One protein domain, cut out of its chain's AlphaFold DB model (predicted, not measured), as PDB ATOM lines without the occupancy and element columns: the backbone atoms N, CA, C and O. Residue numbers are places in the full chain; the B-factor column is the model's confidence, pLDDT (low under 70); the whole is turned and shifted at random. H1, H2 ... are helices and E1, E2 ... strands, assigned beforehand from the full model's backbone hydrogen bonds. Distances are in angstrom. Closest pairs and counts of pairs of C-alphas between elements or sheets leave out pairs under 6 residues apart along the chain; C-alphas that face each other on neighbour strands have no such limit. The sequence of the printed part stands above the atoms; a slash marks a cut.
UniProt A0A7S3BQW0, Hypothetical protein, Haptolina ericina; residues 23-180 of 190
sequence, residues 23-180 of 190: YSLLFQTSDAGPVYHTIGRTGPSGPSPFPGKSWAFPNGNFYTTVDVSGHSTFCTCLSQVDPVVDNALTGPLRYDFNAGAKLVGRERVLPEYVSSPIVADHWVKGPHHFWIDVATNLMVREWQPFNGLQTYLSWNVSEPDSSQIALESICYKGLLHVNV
ATOM      1  N   TYR A  23     107.851  44.583  81.309       80.00
ATOM      2  CA  TYR A  23     108.557  45.397  80.330       80.00
ATOM      3  C   TYR A  23     109.845  44.723  79.872       80.00
ATOM      4  O   TYR A  23     110.461  43.947  80.600       80.00
ATOM      5  N   SER A  24     110.271  45.051  78.659       84.44
ATOM      6  CA  SER A  24     111.655  44.884  78.219       84.44
ATOM      7  C   SER A  24     112.271  46.270  78.064       84.44
ATOM      8  O   SER A  24     111.665  47.128  77.427       84.44
ATOM      9  N   LEU A  25     113.449  46.488  78.646       84.62
ATOM     10  CA  LEU A  25     114.224  47.715  78.484       84.62
ATOM     11  C   LEU A  25     115.414  47.423  77.571       84.62
ATOM     12  O   LEU A  25     116.198  46.517  77.844       84.62
ATOM     13  N   LEU A  26     115.535  48.196  76.500       84.69
ATOM     14  CA  LEU A  26     116.688  48.224  75.614       84.69
ATOM     15  C   LEU A  26     117.381  49.572  75.767       84.69
ATOM     16  O   LEU A  26     116.730  50.614  75.883       84.69
ATOM     17  N   PHE A  27     118.706  49.538  75.776       82.62
ATOM     18  CA  PHE A  27     119.526  50.710  76.013       82.62
ATOM     19  C   PHE A  27     120.745  50.696  75.101       82.62
ATOM     20  O   PHE A  27     121.437  49.683  75.011       82.62
ATOM     21  N   GLN A  28     121.009  51.826  74.451       80.06
ATOM     22  CA  GLN A  28     122.221  52.043  73.670       80.06
ATOM     23  C   GLN A  28     122.823  53.401  74.036       80.06
ATOM     24  O   GLN A  28     122.123  54.413  74.083       80.06
ATOM     25  N   THR A  29     124.131  53.439  74.271       74.12
ATOM     26  CA  THR A  29     124.891  54.686  74.423       74.12
ATOM     27  C   THR A  29     125.560  55.053  73.109       74.12
ATOM     28  O   THR A  29     126.290  54.238  72.552       74.12
ATOM     29  N   SER A  30     125.363  56.284  72.649       71.88
ATOM     30  CA  SER A  30     126.079  56.861  71.505       71.88
ATOM     31  C   SER A  30     126.733  58.189  71.891       71.88
ATOM     32  O   SER A  30     126.389  58.760  72.927       71.88
ATOM     33  N   ASP A  31     127.610  58.723  71.037       69.62
ATOM     34  CA  ASP A  31     128.199  60.061  71.217       69.62
ATOM     35  C   ASP A  31     127.142  61.175  71.221       69.62
ATOM     36  O   ASP A  31     127.305  62.197  71.885       69.62
ATOM     37  N   ALA A  32     126.029  60.972  70.505       67.38
ATOM     38  CA  ALA A  32     124.892  61.885  70.554       67.38
ATOM     39  C   ALA A  32     124.198  61.848  71.924       67.38
ATOM     40  O   ALA A  32     123.569  62.830  72.308       67.38
ATOM     41  N   GLY A  33     124.338  60.731  72.644       63.09
ATOM     42  CA  GLY A  33     123.818  60.448  73.974       63.09
ATOM     43  C   GLY A  33     123.044  59.120  74.028       63.09
ATOM     44  O   GLY A  33     123.055  58.336  73.072       63.09
ATOM     45  N   PRO A  34     122.385  58.833  75.159       66.12
ATOM     46  CA  PRO A  34     121.644  57.592  75.374       66.12
ATOM     47  C   PRO A  34     120.348  57.511  74.550       66.12
ATOM     48  O   PRO A  34     119.584  58.475  74.489       66.12
ATOM     49  N   VAL A  35     120.056  56.328  74.011       78.06
ATOM     50  CA  VAL A  35     118.720  55.941  73.544       78.06
ATOM     51  C   VAL A  35     118.163  54.891  74.494       78.06
ATOM     52  O   VAL A  35     118.762  53.829  74.682       78.06
ATOM     53  N   TYR A  36     117.006  55.184  75.078       80.50
ATOM     54  CA  TYR A  36     116.235  54.215  75.856       80.50
ATOM     55  C   TYR A  36     115.022  53.782  75.054       80.50
ATOM     56  O   TYR A  36     114.344  54.635  74.484       80.50
ATOM     57  N   HIS A  37     114.723  52.487  75.066       83.25
ATOM     58  CA  HIS A  37     113.498  51.944  74.500       83.25
ATOM     59  C   HIS A  37     112.867  50.934  75.459       83.25
ATOM     60  O   HIS A  37     113.430  49.876  75.736       83.25
ATOM     61  N   THR A  38     111.685  51.257  75.976       83.75
ATOM     62  CA  THR A  38     110.891  50.363  76.826       83.75
ATOM     63  C   THR A  38     109.739  49.773  76.037       83.75
ATOM     64  O   THR A  38     108.995  50.516  75.406       83.75
ATOM     65  N   ILE A  39     109.539  48.461  76.130       83.06
ATOM     66  CA  ILE A  39     108.431  47.739  75.496       83.06
ATOM     67  C   ILE A  39     107.566  47.129  76.596       83.06
ATOM     68  O   ILE A  39     107.981  46.164  77.240       83.06
ATOM     69  N   GLY A  40     106.370  47.673  76.806       80.19
ATOM     70  CA  GLY A  40     105.357  47.090  77.681       80.19
ATOM     71  C   GLY A  40     104.640  45.944  76.981       80.19
ATOM     72  O   GLY A  40     104.161  46.101  75.863       80.19
ATOM     73  N   ARG A  41     104.577  44.776  77.628       73.81
ATOM     74  CA  ARG A  41     103.963  43.563  77.056       73.81
ATOM     75  C   ARG A  41     102.602  43.250  77.661       73.81
ATOM     76  O   ARG A  41     101.723  42.748  76.969       73.81
ATOM     77  N   THR A  42     102.443  43.505  78.954       68.44
ATOM     78  CA  THR A  42     101.250  43.149  79.724       68.44
ATOM     79  C   THR A  42     101.060  44.119  80.880       68.44
ATOM     80  O   THR A  42     102.039  44.646  81.405       68.44
ATOM     81  N   GLY A  43      99.802  44.269  81.299       62.62
ATOM     82  CA  GLY A  43      99.406  44.976  82.514       62.62
ATOM     83  C   GLY A  43      98.868  46.394  82.259       62.62
ATOM     84  O   GLY A  43      99.315  47.067  81.334       62.62
ATOM     85  N   PRO A  44      97.886  46.853  83.056       56.00
ATOM     86  CA  PRO A  44      97.303  48.193  82.954       56.00
ATOM     87  C   PRO A  44      98.118  49.262  83.715       56.00
ATOM     88  O   PRO A  44      97.587  50.318  84.057       56.00
ATOM     89  N   SER A  45      99.370  48.967  84.079       47.88
ATOM     90  CA  SER A  45     100.114  49.714  85.100       47.88
ATOM     91  C   SER A  45     101.044  50.737  84.467       47.88
ATOM     92  O   SER A  45     102.248  50.555  84.358       47.88
ATOM     93  N   GLY A  46     100.461  51.845  84.056       45.88
ATOM     94  CA  GLY A  46     101.137  53.033  83.564       45.88
ATOM     95  C   GLY A  46     100.080  54.109  83.321       45.88
ATOM     96  O   GLY A  46      98.905  53.884  83.608       45.88
ATOM     97  N   PRO A  47     100.431  55.268  82.750       42.53
ATOM     98  CA  PRO A  47      99.424  56.241  82.326       42.53
ATOM     99  C   PRO A  47      98.480  55.705  81.225       42.53
ATOM    100  O   PRO A  47      97.502  56.371  80.896       42.53
ATOM    101  N   SER A  48      98.742  54.514  80.666       51.41
ATOM    102  CA  SER A  48      97.897  53.825  79.686       51.41
ATOM    103  C   SER A  48      97.550  52.405  80.168       51.41
ATOM    104  O   SER A  48      98.458  51.675  80.567       51.41
ATOM    105  N   PRO A  49      96.275  51.969  80.090       64.44
ATOM    106  CA  PRO A  49      95.860  50.600  80.411       64.44
ATOM    107  C   PRO A  49      96.258  49.570  79.335       64.44
ATOM    108  O   PRO A  49      95.929  48.390  79.455       64.44
ATOM    109  N   PHE A  50      96.923  50.018  78.271       73.00
ATOM    110  CA  PHE A  50      97.301  49.215  77.116       73.00
ATOM    111  C   PHE A  50      98.821  49.042  77.031       73.00
ATOM    112  O   PHE A  50      99.560  49.936  77.455       73.00
ATOM    113  N   PRO A  51      99.296  47.938  76.419       82.88
ATOM    114  CA  PRO A  51     100.683  47.806  76.000       82.88
ATOM    115  C   PRO A  51     101.114  48.973  75.109       82.88
ATOM    116  O   PRO A  51     100.296  49.690  74.527       82.88
ATOM    117  N   GLY A  52     102.418  49.148  74.994       86.00
ATOM    118  CA  GLY A  52     102.978  50.245  74.235       86.00
ATOM    119  C   GLY A  52     104.485  50.267  74.330       86.00
ATOM    120  O   GLY A  52     105.105  49.463  75.036       86.00
ATOM    121  N   LYS A  53     105.076  51.204  73.606       87.44
ATOM    122  CA  LYS A  53     106.520  51.380  73.548       87.44
ATOM    123  C   LYS A  53     106.858  52.811  73.890       87.44
ATOM    124  O   LYS A  53     106.061  53.715  73.653       87.44
ATOM    125  N   SER A  54     108.027  53.038  74.465       87.38
ATOM    126  CA  SER A  54     108.483  54.398  74.713       87.38
ATOM    127  C   SER A  54     109.951  54.551  74.405       87.38
ATOM    128  O   SER A  54     110.745  53.681  74.751       87.38
ATOM    129  N   TRP A  55     110.296  55.668  73.778       88.00
ATOM    130  CA  TRP A  55     111.652  56.008  73.384       88.00
ATOM    131  C   TRP A  55     112.067  57.312  74.039       88.00
ATOM    132  O   TRP A  55     111.315  58.282  73.993       88.00
ATOM    133  N   ALA A  56     113.280  57.360  74.573       84.44
ATOM    134  CA  ALA A  56     113.941  58.602  74.951       84.44
ATOM    135  C   ALA A  56     115.175  58.781  74.073       84.44
ATOM    136  O   ALA A  56     116.037  57.903  74.051       84.44
ATOM    137  N   PHE A  57     115.247  59.904  73.361       82.75
ATOM    138  CA  PHE A  57     116.346  60.215  72.456       82.75
ATOM    139  C   PHE A  57     117.277  61.288  73.022       82.75
ATOM    140  O   PHE A  57     116.857  62.113  73.841       82.75
ATOM    141  N   PRO A  58     118.528  61.357  72.533       78.69
ATOM    142  CA  PRO A  58     119.515  62.269  73.096       78.69
ATOM    143  C   PRO A  58     119.202  63.757  72.918       78.69
ATOM    144  O   PRO A  58     119.639  64.588  73.709       78.69
ATOM    145  N   ASN A  59     118.391  64.108  71.917       78.12
ATOM    146  CA  ASN A  59     117.907  65.476  71.715       78.12
ATOM    147  C   ASN A  59     116.854  65.918  72.758       78.12
ATOM    148  O   ASN A  59     116.351  67.044  72.690       78.12
ATOM    149  N   GLY A  60     116.509  65.042  73.707       78.56
ATOM    150  CA  GLY A  60     115.517  65.279  74.748       78.56
ATOM    151  C   GLY A  60     114.077  65.026  74.306       78.56
ATOM    152  O   GLY A  60     113.166  65.330  75.075       78.56
ATOM    153  N   ASN A  61     113.843  64.497  73.100       84.44
ATOM    154  CA  ASN A  61     112.512  64.050  72.701       84.44
ATOM    155  C   ASN A  61     112.192  62.692  73.339       84.44
ATOM    156  O   ASN A  61     113.037  61.798  73.427       84.44
ATOM    157  N   PHE A  62     110.936  62.538  73.727       86.56
ATOM    158  CA  PHE A  62     110.340  61.338  74.272       86.56
ATOM    159  C   PHE A  62     109.106  60.974  73.449       86.56
ATOM    160  O   PHE A  62     108.206  61.793  73.263       86.56
ATOM    161  N   TYR A  63     109.066  59.742  72.962       88.06
ATOM    162  CA  TYR A  63     107.960  59.208  72.177       88.06
ATOM    163  C   TYR A  63     107.301  58.098  72.977       88.06
ATOM    164  O   TYR A  63     107.998  57.289  73.581       88.06
ATOM    165  N   THR A  64     105.977  58.024  72.957       88.31
ATOM    166  CA  THR A  64     105.245  56.893  73.527       88.31
ATOM    167  C   THR A  64     104.149  56.441  72.581       88.31
ATOM    168  O   THR A  64     103.449  57.277  72.005       88.31
ATOM    169  N   THR A  65     104.007  55.131  72.409       88.38
ATOM    170  CA  THR A  65     102.924  54.527  71.641       88.38
ATOM    171  C   THR A  65     101.934  53.815  72.538       88.38
ATOM    172  O   THR A  65     102.260  53.346  73.628       88.38
ATOM    173  N   VAL A  66     100.708  53.719  72.038       87.25
ATOM    174  CA  VAL A  66      99.680  52.836  72.581       87.25
ATOM    175  C   VAL A  66      99.345  51.791  71.530       87.25
ATOM    176  O   VAL A  66      99.027  52.135  70.384       87.25
ATOM    177  N   ASP A  67      99.396  50.527  71.938       86.25
ATOM    178  CA  ASP A  67      99.118  49.387  71.079       86.25
ATOM    179  C   ASP A  67      97.658  48.941  71.235       86.25
ATOM    180  O   ASP A  67      97.170  48.689  72.338       86.25
ATOM    181  N   VAL A  68      96.958  48.796  70.109       85.00
ATOM    182  CA  VAL A  68      95.593  48.262  70.033       85.00
ATOM    183  C   VAL A  68      95.625  47.012  69.168       85.00
ATOM    184  O   VAL A  68      96.165  47.022  68.064       85.00
ATOM    185  N   SER A  69      95.078  45.908  69.681       85.31
ATOM    186  CA  SER A  69      95.067  44.610  68.984       85.31
ATOM    187  C   SER A  69      96.454  44.154  68.498       85.31
ATOM    188  O   SER A  69      96.571  43.533  67.447       85.31
ATOM    189  N   GLY A  70      97.510  44.471  69.256       81.94
ATOM    190  CA  GLY A  70      98.893  44.104  68.928       81.94
ATOM    191  C   GLY A  70      99.603  45.038  67.942       81.94
ATOM    192  O   GLY A  70     100.718  44.731  67.525       81.94
ATOM    193  N   HIS A  71      98.992  46.169  67.579       86.12
ATOM    194  CA  HIS A  71      99.566  47.144  66.656       86.12
ATOM    195  C   HIS A  71      99.635  48.536  67.284       86.12
ATOM    196  O   HIS A  71      98.636  49.037  67.809       86.12
ATOM    197  N   SER A  72     100.789  49.195  67.179       87.69
ATOM    198  CA  SER A  72     100.932  50.592  67.590       87.69
ATOM    199  C   SER A  72      99.976  51.473  66.786       87.69
ATOM    200  O   SER A  72      99.999  51.485  65.557       87.69
ATOM    201  N   THR A  73      99.081  52.154  67.500       88.81
ATOM    202  CA  THR A  73      97.922  52.858  66.919       88.81
ATOM    203  C   THR A  73      97.969  54.357  67.177       88.81
ATOM    204  O   THR A  73      97.575  55.149  66.324       88.81
ATOM    205  N   PHE A  74      98.482  54.761  68.336       88.81
ATOM    206  CA  PHE A  74      98.672  56.164  68.691       88.81
ATOM    207  C   PHE A  74     100.140  56.399  68.991       88.81
ATOM    208  O   PHE A  74     100.781  55.521  69.569       88.81
ATOM    209  N   CYS A  75     100.651  57.577  68.639       89.31
ATOM    210  CA  CYS A  75     101.952  58.022  69.114       89.31
ATOM    211  C   CYS A  75     101.881  59.459  69.617       89.31
ATOM    212  O   CYS A  75     101.408  60.346  68.906       89.31
ATOM    213  N   THR A  76     102.393  59.681  70.823       89.00
ATOM    214  CA  THR A  76     102.504  61.002  71.438       89.00
ATOM    215  C   THR A  76     103.972  61.363  71.594       89.00
ATOM    216  O   THR A  76     104.769  60.551  72.063       89.00
ATOM    217  N   CYS A  77     104.313  62.594  71.222       88.19
ATOM    218  CA  CYS A  77     105.669  63.122  71.277       88.19
ATOM    219  C   CYS A  77     105.773  64.304  72.247       88.19
ATOM    220  O   CYS A  77     105.033  65.285  72.120       88.19
ATOM    221  N   LEU A  78     106.721  64.225  73.180       86.25
ATOM    222  CA  LEU A  78     107.048  65.237  74.189       86.25
ATOM    223  C   LEU A  78     108.539  65.601  74.104       86.25
ATOM    224  O   LEU A  78     109.356  64.755  73.767       86.25
ATOM    225  N   SER A  79     108.930  66.827  74.443       82.62
ATOM    226  CA  SER A  79     110.336  67.166  74.719       82.62
ATOM    227  C   SER A  79     110.551  67.516  76.187       82.62
ATOM    228  O   SER A  79     109.605  67.569  76.967       82.62
ATOM    229  N   GLN A  80     111.808  67.785  76.550       74.75
ATOM    230  CA  GLN A  80     112.165  68.249  77.893       74.75
ATOM    231  C   GLN A  80     111.660  69.654  78.254       74.75
ATOM    232  O   GLN A  80     111.835  70.105  79.387       74.75
ATOM    233  N   VAL A  81     111.107  70.376  77.279       71.88
ATOM    234  CA  VAL A  81     110.560  71.715  77.478       71.88
ATOM    235  C   VAL A  81     109.062  71.578  77.706       71.88
ATOM    236  O   VAL A  81     108.336  71.099  76.829       71.88
ATOM    237  N   ASP A  82     108.609  72.008  78.882       69.38
ATOM    238  CA  ASP A  82     107.186  72.123  79.174       69.38
ATOM    239  C   ASP A  82     106.600  73.311  78.384       69.38
ATOM    240  O   ASP A  82     107.131  74.420  78.474       69.38
ATOM    241  N   PRO A  83     105.541  73.112  77.576       67.69
ATOM    242  CA  PRO A  83     104.953  74.187  76.777       67.69
ATOM    243  C   PRO A  83     104.083  75.159  77.596       67.69
ATOM    244  O   PRO A  83     103.631  76.164  77.052       67.69
ATOM    245  N   VAL A  84     103.807  74.854  78.868       74.06
ATOM    246  CA  VAL A  84     102.921  75.612  79.763       74.06
ATOM    247  C   VAL A  84     103.693  76.257  80.917       74.06
ATOM    248  O   VAL A  84     103.312  77.336  81.370       74.06
ATOM    249  N   VAL A  85     104.767  75.624  81.403       72.56
ATOM    250  CA  VAL A  85     105.548  76.089  82.561       72.56
ATOM    251  C   VAL A  85     106.992  76.400  82.170       72.56
ATOM    252  O   VAL A  85     107.818  75.506  81.982       72.56
ATOM    253  N   ASP A  86     107.333  77.689  82.137       70.19
ATOM    254  CA  ASP A  86     108.696  78.140  81.857       70.19
ATOM    255  C   ASP A  86     109.714  77.534  82.841       70.19
ATOM    256  O   ASP A  86     109.554  77.595  84.061       70.19
ATOM    257  N   ASN A  87     110.805  76.989  82.296       65.56
ATOM    258  CA  ASN A  87     111.906  76.333  83.022       65.56
ATOM    259  C   ASN A  87     111.539  75.051  83.788       65.56
ATOM    260  O   ASN A  87     112.385  74.526  84.518       65.56
ATOM    261  N   ALA A  88     110.334  74.502  83.612       64.62
ATOM    262  CA  ALA A  88     110.066  73.150  84.079       64.62
ATOM    263  C   ALA A  88     110.858  72.160  83.217       64.62
ATOM    264  O   ALA A  88     110.622  72.014  82.016       64.62
ATOM    265  N   LEU A  89     111.817  71.475  83.843       57.75
ATOM    266  CA  LEU A  89     112.456  70.310  83.246       57.75
ATOM    267  C   LEU A  89     111.440  69.171  83.264       57.75
ATOM    268  O   LEU A  89     111.216  68.539  84.296       57.75
ATOM    269  N   THR A  90     110.811  68.939  82.119       60.16
ATOM    270  CA  THR A  90     109.974  67.764  81.881       60.16
ATOM    271  C   THR A  90     110.792  66.708  81.137       60.16
ATOM    272  O   THR A  90     111.897  66.976  80.672       60.16
ATOM    273  N   GLY A  91     110.311  65.469  81.065       56.00
ATOM    274  CA  GLY A  91     110.967  64.406  80.299       56.00
ATOM    275  C   GLY A  91     111.753  63.377  81.126       56.00
ATOM    276  O   GLY A  91     111.770  63.428  82.356       56.00
ATOM    277  N   PRO A  92     112.344  62.380  80.445       57.28
ATOM    278  CA  PRO A  92     112.959  61.223  81.087       57.28
ATOM    279  C   PRO A  92     114.207  61.608  81.890       57.28
ATOM    280  O   PRO A  92     114.912  62.565  81.554       57.28
ATOM    281  N   LEU A  93     114.494  60.831  82.940       58.78
ATOM    282  CA  LEU A  93     115.736  60.952  83.703       58.78
ATOM    283  C   LEU A  93     116.943  60.829  82.759       58.78
ATOM    284  O   LEU A  93     116.950  60.019  81.832       58.78
ATOM    285  N   ARG A  94     117.966  61.653  82.996       62.44
ATOM    286  CA  ARG A  94     119.240  61.579  82.268       62.44
ATOM    287  C   ARG A  94     119.935  60.242  82.538       62.44
ATOM    288  O   ARG A  94     119.664  59.598  83.548       62.44
ATOM    289  N   TYR A  95     120.865  59.845  81.666       58.72
ATOM    290  CA  TYR A  95     121.584  58.574  81.830       58.72
ATOM    291  C   TYR A  95     122.407  58.482  83.110       58.72
ATOM    292  O   TYR A  95     122.606  57.394  83.638       58.72
ATOM    293  N   ASP A  96     122.844  59.621  83.639       66.50
ATOM    294  CA  ASP A  96     123.501  59.752  84.930       66.50
ATOM    295  C   ASP A  96     122.473  59.873  86.066       66.50
ATOM    296  O   ASP A  96     122.664  60.612  87.031       66.50
ATOM    297  N   PHE A  97     121.348  59.155  85.978       71.06
ATOM    298  CA  PHE A  97     120.268  59.236  86.963       71.06
ATOM    299  C   PHE A  97     120.763  58.962  88.392       71.06
ATOM    300  O   PHE A  97     120.198  59.505  89.340       71.06
ATOM    301  N   ASN A  98     121.844  58.197  88.558       76.69
ATOM    302  CA  ASN A  98     122.483  57.901  89.838       76.69
ATOM    303  C   ASN A  98     123.479  58.979  90.315       76.69
ATOM    304  O   ASN A  98     123.957  58.902  91.447       76.69
ATOM    305  N   ALA A  99     123.789  60.005  89.517       81.69
ATOM    306  CA  ALA A  99     124.648  61.101  89.945       81.69
ATOM    307  C   ALA A  99     124.046  61.788  91.182       81.69
ATOM    308  O   ALA A  99     122.869  62.174  91.193       81.69
ATOM    309  N   GLY A 100     124.852  61.905  92.241       84.00
ATOM    310  CA  GLY A 100     124.433  62.443  93.539       84.00
ATOM    311  C   GLY A 100     123.674  61.459  94.441       84.00
ATOM    312  O   GLY A 100     123.211  61.863  95.509       84.00
ATOM    313  N   ALA A 101     123.544  60.190  94.047       89.38
ATOM    314  CA  ALA A 101     123.004  59.144  94.907       89.38
ATOM    315  C   ALA A 101     123.873  58.926  96.153       89.38
ATOM    316  O   ALA A 101     125.099  59.044  96.111       89.38
ATOM    317  N   LYS A 102     123.232  58.559  97.264       94.00
ATOM    318  CA  LYS A 102     123.904  58.227  98.524       94.00
ATOM    319  C   LYS A 102     123.793  56.734  98.784       94.00
ATOM    320  O   LYS A 102     122.699  56.182  98.699       94.00
ATOM    321  N   LEU A 103     124.911  56.104  99.131       93.38
ATOM    322  CA  LEU A 103     124.918  54.724  99.604       93.38
ATOM    323  C   LEU A 103     124.252  54.671 100.985       93.38
ATOM    324  O   LEU A 103     124.682  55.365 101.906       93.38
ATOM    325  N   VAL A 104     123.214  53.851 101.119       95.75
ATOM    326  CA  VAL A 104     122.570  53.537 102.403       95.75
ATOM    327  C   VAL A 104     123.336  52.422 103.098       95.75
ATOM    328  O   VAL A 104     123.652  52.523 104.281       95.75
ATOM    329  N   GLY A 105     123.669  51.369 102.353       96.38
ATOM    330  CA  GLY A 105     124.392  50.224 102.878       96.38
ATOM    331  C   GLY A 105     124.413  49.050 101.910       96.38
ATOM    332  O   GLY A 105     123.873  49.119 100.808       96.38
ATOM    333  N   ARG A 106     125.048  47.966 102.348       97.88
ATOM    334  CA  ARG A 106     125.073  46.685 101.642       97.88
ATOM    335  C   ARG A 106     124.108  45.721 102.310       97.88
ATOM    336  O   ARG A 106     124.193  45.498 103.516       97.88
ATOM    337  N   GLU A 107     123.227  45.126 101.522       96.88
ATOM    338  CA  GLU A 107     122.117  44.313 102.007       96.88
ATOM    339  C   GLU A 107     122.074  42.967 101.283       96.88
ATOM    340  O   GLU A 107     122.457  42.844 100.119       96.88
ATOM    341  N   ARG A 108     121.576  41.939 101.972       97.12
ATOM    342  CA  ARG A 108     121.187  40.679 101.338       97.12
ATOM    343  C   ARG A 108     119.682  40.720 101.107       97.12
ATOM    344  O   ARG A 108     118.918  40.628 102.064       97.12
ATOM    345  N   VAL A 109     119.274  40.848  99.852       95.00
ATOM    346  CA  VAL A 109     117.873  41.000  99.441       95.00
ATOM    347  C   VAL A 109     117.427  39.809  98.599       95.00
ATOM    348  O   VAL A 109     118.243  39.162  97.951       95.00
ATOM    349  N   LEU A 110     116.132  39.500  98.600       95.50
ATOM    350  CA  LEU A 110     115.523  38.543  97.674       95.50
ATOM    351  C   LEU A 110     114.518  39.316  96.814       95.50
ATOM    352  O   LEU A 110     113.384  39.494  97.258       95.50
ATOM    353  N   PRO A 111     114.935  39.845  95.645       91.44
ATOM    354  CA  PRO A 111     114.024  40.564  94.769       91.44
ATOM    355  C   PRO A 111     112.881  39.665  94.298       91.44
ATOM    356  O   PRO A 111     113.010  38.446  94.176       91.44
ATOM    357  N   GLU A 112     111.748  40.289  94.024       87.69
ATOM    358  CA  GLU A 112     110.529  39.622  93.600       87.69
ATOM    359  C   GLU A 112     110.762  38.852  92.289       87.69
ATOM    360  O   GLU A 112     111.477  39.309  91.404       87.69
ATOM    361  N   TYR A 113     110.166  37.664  92.144       83.69
ATOM    362  CA  TYR A 113     110.355  36.782  90.977       83.69
ATOM    363  C   TYR A 113     111.778  36.221  90.785       83.69
ATOM    364  O   TYR A 113     112.031  35.526  89.800       83.69
ATOM    365  N   VAL A 114     112.692  36.451  91.733       87.31
ATOM    366  CA  VAL A 114     114.023  35.834  91.763       87.31
ATOM    367  C   VAL A 114     114.026  34.669  92.755       87.31
ATOM    368  O   VAL A 114     113.426  34.732  93.823       87.31
ATOM    369  N   SER A 115     114.700  33.574  92.402       90.19
ATOM    370  CA  SER A 115     114.709  32.334  93.197       90.19
ATOM    371  C   SER A 115     115.799  32.275  94.270       90.19
ATOM    372  O   SER A 115     115.789  31.365  95.098       90.19
ATOM    373  N   SER A 116     116.752  33.209  94.268       92.38
ATOM    374  CA  SER A 116     117.898  33.193  95.181       92.38
ATOM    375  C   SER A 116     118.249  34.592  95.701       92.38
ATOM    376  O   SER A 116     118.086  35.566  94.963       92.38
ATOM    377  N   PRO A 117     118.710  34.720  96.963       96.00
ATOM    378  CA  PRO A 117     119.110  36.011  97.509       96.00
ATOM    379  C   PRO A 117     120.335  36.588  96.799       96.00
ATOM    380  O   PRO A 117     121.298  35.870  96.534       96.00
ATOM    381  N   ILE A 118     120.325  37.901  96.610       96.06
ATOM    382  CA  ILE A 118     121.383  38.698  95.992       96.06
ATOM    383  C   ILE A 118     121.989  39.615  97.058       96.06
ATOM    384  O   ILE A 118     121.279  40.146  97.915       96.06
ATOM    385  N   VAL A 119     123.309  39.793  97.029       98.06
ATOM    386  CA  VAL A 119     123.990  40.812  97.839       98.06
ATOM    387  C   VAL A 119     124.077  42.080  97.004       98.06
ATOM    388  O   VAL A 119     124.746  42.088  95.976       98.06
ATOM    389  N   ALA A 120     123.402  43.138  97.438       97.44
ATOM    390  CA  ALA A 120     123.279  44.371  96.677       97.44
ATOM    391  C   ALA A 120     123.665  45.595  97.512       97.44
ATOM    392  O   ALA A 120     123.404  45.654  98.715       97.44
ATOM    393  N   ASP A 121     124.260  46.584  96.853       97.75
ATOM    394  CA  ASP A 121     124.433  47.918  97.410       97.75
ATOM    395  C   ASP A 121     123.134  48.706  97.205       97.75
ATOM    396  O   ASP A 121     122.632  48.831  96.086       97.75
ATOM    397  N   HIS A 122     122.578  49.203  98.307       95.81
ATOM    398  CA  HIS A 122     121.362  50.000  98.360       95.81
ATOM    399  C   HIS A 122     121.724  51.480  98.312       95.81
ATOM    400  O   HIS A 122     122.430  52.006  99.175       95.81
ATOM    401  N   TRP A 123     121.192  52.162  97.312       94.38
ATOM    402  CA  TRP A 123     121.392  53.574  97.065       94.38
ATOM    403  C   TRP A 123     120.072  54.334  97.109       94.38
ATOM    404  O   TRP A 123     119.018  53.797  96.763       94.38
ATOM    405  N   VAL A 124     120.146  55.607  97.497       92.19
ATOM    406  CA  VAL A 124     118.999  56.519  97.496       92.19
ATOM    407  C   VAL A 124     119.296  57.820  96.766       92.19
ATOM    408  O   VAL A 124     120.380  58.397  96.898       92.19
ATOM    409  N   LYS A 125     118.298  58.322  96.038       86.19
ATOM    410  CA  LYS A 125     118.283  59.666  95.452       86.19
ATOM    411  C   LYS A 125     116.903  60.282  95.652       86.19
ATOM    412  O   LYS A 125     115.938  59.913  94.986       86.19
ATOM    413  N   GLY A 126     116.806  61.218  96.595       85.44
ATOM    414  CA  GLY A 126     115.510  61.731  97.038       85.44
ATOM    415  C   GLY A 126     114.631  60.580  97.559       85.44
ATOM    416  O   GLY A 126     115.106  59.827  98.407       85.44
ATOM    417  N   PRO A 127     113.390  60.415  97.063       83.06
ATOM    418  CA  PRO A 127     112.509  59.317  97.462       83.06
ATOM    419  C   PRO A 127     112.777  57.997  96.714       83.06
ATOM    420  O   PRO A 127     112.078  57.022  96.962       83.06
ATOM    421  N   HIS A 128     113.721  57.944  95.770       86.19
ATOM    422  CA  HIS A 128     113.974  56.742  94.970       86.19
ATOM    423  C   HIS A 128     115.041  55.864  95.616       86.19
ATOM    424  O   HIS A 128     116.119  56.354  95.956       86.19
ATOM    425  N   HIS A 129     114.746  54.572  95.724       92.75
ATOM    426  CA  HIS A 129     115.630  53.527  96.224       92.75
ATOM    427  C   HIS A 129     116.005  52.583  95.085       92.75
ATOM    428  O   HIS A 129     115.141  52.172  94.312       92.75
ATOM    429  N   PHE A 130     117.278  52.218  94.991       93.00
ATOM    430  CA  PHE A 130     117.778  51.300  93.972       93.00
ATOM    431  C   PHE A 130     118.820  50.362  94.575       93.00
ATOM    432  O   PHE A 130     119.671  50.775  95.362       93.00
ATOM    433  N   TRP A 131     118.739  49.089  94.198       95.38
ATOM    434  CA  TRP A 131     119.655  48.036  94.616       95.38
ATOM    435  C   TRP A 131     120.449  47.563  93.405       95.38
ATOM    436  O   TRP A 131     119.871  47.135  92.400       95.38
ATOM    437  N   ILE A 132     121.772  47.635  93.520       93.94
ATOM    438  CA  ILE A 132     122.723  47.193  92.501       93.94
ATOM    439  C   ILE A 132     123.439  45.953  93.029       93.94
ATOM    440  O   ILE A 132     124.042  46.004  94.099       93.94
ATOM    441  N   ASP A 133     123.364  44.840  92.306       95.25
ATOM    442  CA  ASP A 133     124.084  43.618  92.660       95.25
ATOM    443  C   ASP A 133     125.593  43.880  92.688       95.25
ATOM    444  O   ASP A 133     126.178  44.355  91.716       95.25
ATOM    445  N   VAL A 134     126.229  43.536  93.804       95.88
ATOM    446  CA  VAL A 134     127.665  43.736  94.017       95.88
ATOM    447  C   VAL A 134     128.497  42.885  93.058       95.88
ATOM    448  O   VAL A 134     129.589  43.296  92.672       95.88
ATOM    449  N   ALA A 135     128.014  41.697  92.687       94.25
ATOM    450  CA  ALA A 135     128.770  40.769  91.852       94.25
ATOM    451  C   ALA A 135     128.800  41.199  90.381       94.25
ATOM    452  O   ALA A 135     129.821  41.047  89.713       94.25
ATOM    453  N   THR A 136     127.680  41.720  89.877       92.06
ATOM    454  CA  THR A 136     127.505  42.040  88.452       92.06
ATOM    455  C   THR A 136     127.504  43.534  88.152       92.06
ATOM    456  O   THR A 136     127.641  43.918  86.993       92.06
ATOM    457  N   ASN A 137     127.370  44.382  89.175       91.31
ATOM    458  CA  ASN A 137     127.149  45.821  89.052       91.31
ATOM    459  C   ASN A 137     125.893  46.176  88.230       91.31
ATOM    460  O   ASN A 137     125.812  47.242  87.618       91.31
ATOM    461  N   LEU A 138     124.912  45.269  88.200       90.44
ATOM    462  CA  LEU A 138     123.643  45.452  87.510       90.44
ATOM    463  C   LEU A 138     122.542  45.780  88.510       90.44
ATOM    464  O   LEU A 138     122.506  45.272  89.631       90.44
ATOM    465  N   MET A 139     121.616  46.630  88.087       91.12
ATOM    466  CA  MET A 139     120.429  46.930  88.871       91.12
ATOM    467  C   MET A 139     119.547  45.689  88.980       91.12
ATOM    468  O   MET A 139     119.306  45.002  87.989       91.12
ATOM    469  N   VAL A 140     119.064  45.408  90.188       94.06
ATOM    470  CA  VAL A 140     118.194  44.254  90.456       94.06
ATOM    471  C   VAL A 140     116.826  44.665  90.971       94.06
ATOM    472  O   VAL A 140     115.864  43.928  90.786       94.06
ATOM    473  N   ARG A 141     116.711  45.839  91.593       93.06
ATOM    474  CA  ARG A 141     115.456  46.317  92.174       93.06
ATOM    475  C   ARG A 141     115.447  47.834  92.256       93.06
ATOM    476  O   ARG A 141     116.459  48.432  92.614       93.06
ATOM    477  N   GLU A 142     114.296  48.428  92.004       91.38
ATOM    478  CA  GLU A 142     114.001  49.831  92.258       91.38
ATOM    479  C   GLU A 142     112.680  49.955  92.991       91.38
ATOM    480  O   GLU A 142     111.728  49.216  92.741       91.38
ATOM    481  N   TRP A 143     112.618  50.910  93.902       89.25
ATOM    482  CA  TRP A 143     111.412  51.207  94.640       89.25
ATOM    483  C   TRP A 143     111.287  52.705  94.847       89.25
ATOM    484  O   TRP A 143     112.227  53.377  95.272       89.25
ATOM    485  N   GLN A 144     110.094  53.219  94.587       83.50
ATOM    486  CA  GLN A 144     109.701  54.539  95.034       83.50
ATOM    487  C   GLN A 144     108.475  54.383  95.941       83.50
ATOM    488  O   GLN A 144     107.461  53.832  95.489       83.50
ATOM    489  N   PRO A 145     108.527  54.888  97.190       75.62
ATOM    490  CA  PRO A 145     107.374  54.918  98.074       75.62
ATOM    491  C   PRO A 145     106.146  55.469  97.347       75.62
ATOM    492  O   PRO A 145     106.226  56.500  96.679       75.62
ATOM    493  N   PHE A 146     105.019  54.766  97.483       68.00
ATOM    494  CA  PHE A 146     103.699  55.134  96.944       68.00
ATOM    495  C   PHE A 146     103.542  55.126  95.414       68.00
ATOM    496  O   PHE A 146     102.421  55.282  94.938       68.00
ATOM    497  N   ASN A 147     104.611  54.890  94.647       69.44
ATOM    498  CA  ASN A 147     104.562  54.912  93.183       69.44
ATOM    499  C   ASN A 147     104.676  53.520  92.571       69.44
ATOM    500  O   ASN A 147     103.859  53.147  91.732       69.44
ATOM    501  N   GLY A 148     105.678  52.744  92.978       76.06
ATOM    502  CA  GLY A 148     105.879  51.434  92.384       76.06
ATOM    503  C   GLY A 148     107.168  50.749  92.795       76.06
ATOM    504  O   GLY A 148     108.083  51.344  93.367       76.06
ATOM    505  N   LEU A 149     107.194  49.462  92.478       84.44
ATOM    506  CA  LEU A 149     108.310  48.559  92.662       84.44
ATOM    507  C   LEU A 149     108.644  47.949  91.303       84.44
ATOM    508  O   LEU A 149     107.750  47.483  90.596       84.44
ATOM    509  N   GLN A 150     109.919  47.957  90.945       86.25
ATOM    510  CA  GLN A 150     110.419  47.392  89.701       86.25
ATOM    511  C   GLN A 150     111.540  46.411  90.023       86.25
ATOM    512  O   GLN A 150     112.443  46.718  90.799       86.25
ATOM    513  N   THR A 151     111.483  45.233  89.411       89.94
ATOM    514  CA  THR A 151     112.513  44.202  89.555       89.94
ATOM    515  C   THR A 151     113.108  43.906  88.192       89.94
ATOM    516  O   THR A 151     112.383  43.677  87.223       89.94
ATOM    517  N   TYR A 152     114.436  43.922  88.126       89.62
ATOM    518  CA  TYR A 152     115.195  43.764  86.893       89.62
ATOM    519  C   TYR A 152     115.859  42.390  86.881       89.62
ATOM    520  O   TYR A 152     116.535  41.998  87.832       89.62
ATOM    521  N   LEU A 153     115.657  41.647  85.797       88.06
ATOM    522  CA  LEU A 153     116.150  40.282  85.636       88.06
ATOM    523  C   LEU A 153     116.454  39.984  84.167       88.06
ATOM    524  O   LEU A 153     115.945  40.653  83.273       88.06
ATOM    525  N   SER A 154     117.254  38.942  83.924       88.25
ATOM    526  CA  SER A 154     117.643  38.496  82.574       88.25
ATOM    527  C   SER A 154     118.341  39.576  81.736       88.25
ATOM    528  O   SER A 154     118.032  39.763  80.559       88.25
ATOM    529  N   TRP A 155     119.295  40.285  82.342       87.75
ATOM    530  CA  TRP A 155     120.112  41.274  81.644       87.75
ATOM    531  C   TRP A 155     120.861  40.659  80.458       87.75
ATOM    532  O   TRP A 155     121.566  39.660  80.600       87.75
ATOM    533  N   ASN A 156     120.753  41.310  79.302       88.12
ATOM    534  CA  ASN A 156     121.647  41.107  78.173       88.12
ATOM    535  C   ASN A 156     122.469  42.385  77.995       88.12
ATOM    536  O   ASN A 156     121.912  43.439  77.712       88.12
ATOM    537  N   VAL A 157     123.782  42.279  78.193       86.19
ATOM    538  CA  VAL A 157     124.723  43.408  78.102       86.19
ATOM    539  C   VAL A 157     125.314  43.587  76.702       86.19
ATOM    540  O   VAL A 157     126.179  44.434  76.500       86.19
ATOM    541  N   SER A 158     124.876  42.776  75.737       87.62
ATOM    542  CA  SER A 158     125.244  42.948  74.332       87.62
ATOM    543  C   SER A 158     124.548  44.178  73.761       87.62
ATOM    544  O   SER A 158     123.434  44.510  74.172       87.62
ATOM    545  N   GLU A 159     125.181  44.826  72.784       83.62
ATOM    546  CA  GLU A 159     124.557  45.933  72.065       83.62
ATOM    547  C   GLU A 159     123.237  45.467  71.416       83.62
ATOM    548  O   GLU A 159     123.225  44.426  70.745       83.62
ATOM    549  N   PRO A 160     122.115  46.176  71.640       84.69
ATOM    550  CA  PRO A 160     120.848  45.822  71.017       84.69
ATOM    551  C   PRO A 160     120.907  46.070  69.508       84.69
ATOM    552  O   PRO A 160     121.578  46.986  69.035       84.69
ATOM    553  N   ASP A 161     120.154  45.283  68.741       85.06
ATOM    554  CA  ASP A 161     120.048  45.509  67.302       85.06
ATOM    555  C   ASP A 161     119.363  46.862  67.040       85.06
ATOM    556  O   ASP A 161     118.323  47.172  67.627       85.06
ATOM    557  N   SER A 162     119.938  47.670  66.145       81.75
ATOM    558  CA  SER A 162     119.422  49.001  65.790       81.75
ATOM    559  C   SER A 162     117.939  49.003  65.384       81.75
ATOM    560  O   SER A 162     117.209  49.946  65.692       81.75
ATOM    561  N   SER A 163     117.453  47.926  64.764       83.44
ATOM    562  CA  SER A 163     116.044  47.761  64.397       83.44
ATOM    563  C   SER A 163     115.123  47.641  65.611       83.44
ATOM    564  O   SER A 163     113.957  48.025  65.535       83.44
ATOM    565  N   GLN A 164     115.630  47.156  66.748       81.19
ATOM    566  CA  GLN A 164     114.850  47.009  67.974       81.19
ATOM    567  C   GLN A 164     114.652  48.331  68.706       81.19
ATOM    568  O   GLN A 164     113.759  48.407  69.538       81.19
ATOM    569  N   ILE A 165     115.465  49.350  68.431       84.94
ATOM    570  CA  ILE A 165     115.396  50.680  69.059       84.94
ATOM    571  C   ILE A 165     114.959  51.773  68.074       84.94
ATOM    572  O   ILE A 165     114.798  52.929  68.467       84.94
ATOM    573  N   ALA A 166     114.746  51.414  66.806       85.25
ATOM    574  CA  ALA A 166     114.275  52.324  65.777       85.25
ATOM    575  C   ALA A 166     112.906  52.917  66.146       85.25
ATOM    576  O   ALA A 166     112.002  52.211  66.600       85.25
ATOM    577  N   LEU A 167     112.752  54.226  65.925       86.88
ATOM    578  CA  LEU A 167     111.472  54.898  66.110       86.88
ATOM    579  C   LEU A 167     110.486  54.420  65.042       86.88
ATOM    580  O   LEU A 167     110.776  54.448  63.842       86.88
ATOM    581  N   GLU A 168     109.294  54.023  65.468       87.25
ATOM    582  CA  GLU A 168     108.275  53.543  64.546       87.25
ATOM    583  C   GLU A 168     107.704  54.650  63.664       87.25
ATOM    584  O   GLU A 168     107.537  55.797  64.084       87.25
ATOM    585  N   SER A 169     107.324  54.280  62.437       87.31
ATOM    586  CA  SER A 169     106.816  55.239  61.458       87.31
ATOM    587  C   SER A 169     105.603  56.010  61.918       87.31
ATOM    588  O   SER A 169     105.490  57.181  61.581       87.31
ATOM    589  N   ILE A 170     104.741  55.413  62.738       87.88
ATOM    590  CA  ILE A 170     103.553  56.090  63.256       87.88
ATOM    591  C   ILE A 170     103.877  57.353  64.071       87.88
ATOM    592  O   ILE A 170     103.059  58.264  64.138       87.88
ATOM    593  N   CYS A 171     105.087  57.456  64.626       87.38
ATOM    594  CA  CYS A 171     105.543  58.607  65.404       87.38
ATOM    595  C   CYS A 171     106.068  59.782  64.566       87.38
ATOM    596  O   CYS A 171     106.466  60.807  65.112       87.38
ATOM    597  N   TYR A 172     106.108  59.647  63.242       83.19
ATOM    598  CA  TYR A 172     106.491  60.734  62.332       83.19
ATOM    599  C   TYR A 172     105.718  60.718  61.001       83.19
ATOM    600  O   TYR A 172     105.849  61.637  60.194       83.19
ATOM    601  N   LYS A 173     104.893  59.694  60.770       73.75
ATOM    602  CA  LYS A 173     103.999  59.499  59.626       73.75
ATOM    603  C   LYS A 173     102.667  58.961  60.152       73.75
ATOM    604  O   LYS A 173     102.588  57.810  60.560       73.75
ATOM    605  N   GLY A 174     101.604  59.757  60.109       68.62
ATOM    606  CA  GLY A 174     100.262  59.285  60.462       68.62
ATOM    607  C   GLY A 174      99.344  60.391  60.964       68.62
ATOM    608  O   GLY A 174      99.806  61.406  61.473       68.62
ATOM    609  N   LEU A 175      98.032  60.181  60.826       70.94
ATOM    610  CA  LEU A 175      97.000  61.114  61.303       70.94
ATOM    611  C   LEU A 175      96.783  61.048  62.825       70.94
ATOM    612  O   LEU A 175      96.204  61.963  63.395       70.94
ATOM    613  N   LEU A 176      97.243  59.971  63.474       81.12
ATOM    614  CA  LEU A 176      97.117  59.732  64.920       81.12
ATOM    615  C   LEU A 176      98.425  59.999  65.688       81.12
ATOM    616  O   LEU A 176      98.595  59.550  66.822       81.12
ATOM    617  N   HIS A 177      99.355  60.721  65.060       84.75
ATOM    618  CA  HIS A 177     100.537  61.261  65.718       84.75
ATOM    619  C   HIS A 177     100.198  62.605  66.367       84.75
ATOM    620  O   HIS A 177      99.762  63.537  65.688       84.75
ATOM    621  N   VAL A 178     100.444  62.717  67.669       86.06
ATOM    622  CA  VAL A 178     100.248  63.946  68.437       86.06
ATOM    623  C   VAL A 178     101.606  64.485  68.873       86.06
ATOM    624  O   VAL A 178     102.245  63.940  69.773       86.06
ATOM    625  N   ASN A 179     102.039  65.583  68.256       86.19
ATOM    626  CA  ASN A 179     103.201  66.333  68.723       86.19
ATOM    627  C   ASN A 179     102.757  67.376  69.757       86.19
ATOM    628  O   ASN A 179     102.108  68.356  69.398       86.19
ATOM    629  N   VAL A 180     103.109  67.154  71.023       84.25
ATOM    630  CA  VAL A 180     102.812  68.083  72.120       84.25
ATOM    631  C   VAL A 180     103.919  69.128  72.261       84.25
ATOM    632  O   VAL A 180     103.624  70.316  72.346       84.25
TER     633      VAL A 180
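What this domain is: This is residues 23 to 180 of the 190 residues of the protein "Hypothetical protein" of Haptolina ericina (UniProt A0A7S3BQW0). The model shows two lobes, each built on a twisted strand sheet, joined by two links. The first lobe holds E1 to E5 with the short E11 added beside E5 and the small helix H1 near E1, E2 and E3; the second holds E6 to E10, and residues 79 to 101 and 152 to 161 run between the lobes. The printed part has 158 residues with eleven named strands and one named helix, in the order E1 to E10, H1, E11. One sheet runs E1, E2, E3, E4, E5, E11 and is mixed; the other runs E6, E7, E8, E9, E10 and is antiparallel. The class is mostly strand, although 77 of the 158 residues, under half, are in named elements; the whole is compact, with a radius of gyration of the C-alphas of 17.1 A and spans of 51 by 38 by 34 A.

How they stand to each other: The larger sheet begins with the hairpin of E1, residues 23 to 30, and E2, residues 33 to 42, antiparallel at 169 degrees, with N 26 and O 37 2.8 A apart, within hydrogen-bond range. E3, residues 52 to 56, makes the next hairpin with E2, and N 40 and O 52 are 2.8 A apart. E4, residues 62 to 68, is antiparallel to E3 at 171 degrees, with N 55 and O 63 at 2.8 A. E5, residues 71 to 78, follows E4 at 156 degrees, with N 62 and O 78 at 2.7 A; E5 bends by 51 degrees at residue 74. E1 to E5 form a meander, each strand the antiparallel neighbour of the one before. E6, residues 102 to 109, and E7, residues 118 to 125, begin a second meander; they are antiparallel at 152 degrees, with N 104 and O 122 at 2.8 A, and E6 bends by 59 degrees at residue 106. E8, residues 128 to 133, is antiparallel to E7 at 150 degrees, with N 121 and O 132 at 2.8 A. E9, residues 139 to 144, pairs with E8 through N 129 and O 143 at 2.8 A, and E10, residues 148 to 151, with E9 through N 142 and O 150 at 2.8 A. H1, residues 162 to 165, only grazes the first sheet; its closest C-alphas to E2 are those of Ile 165 and His 37, 5.9 A apart. H1 is too short for an O i to N i+4 pair, and its one O i to N i+3 pair is within range. E11, residues 177 to 179, is parallel to E5 at 8 degrees, with N 178 and O 75 at 2.8 A. Strands of the two sheets are apart, for instance E1 and E10.

Where its parts are: E1 begins at C-alpha 23, (108.557, 45.397, 80.330), and is 22.7 A long; E2, the longest strand by residues, measures 29.0 A. E3 measures 13.8 A, E4 20.2 A and E5 21.0 A. E6 begins at C-alpha 102, (123.904, 58.227, 98.524), and measures 18.3 A, E7 21.2 A, E8 16.7 A, E9 14.5 A and E10 10.2 A. H1 measures 5.5 A, and E11, 6.5 A long, ends at C-alpha 179, (103.201, 66.333, 68.723).

The domain as a whole: The C-alphas farthest apart, those of Arg 106 and Leu 175, are 51.2 A from each other. The printed part has no cut. The links from E5 to E6, 23 residues, and from H1 to E11, 11 residues, are long. The mean pLDDT of the printed part is 81.9; 27 residues are under 70, among them residues 42 to 49 and 87 to 96.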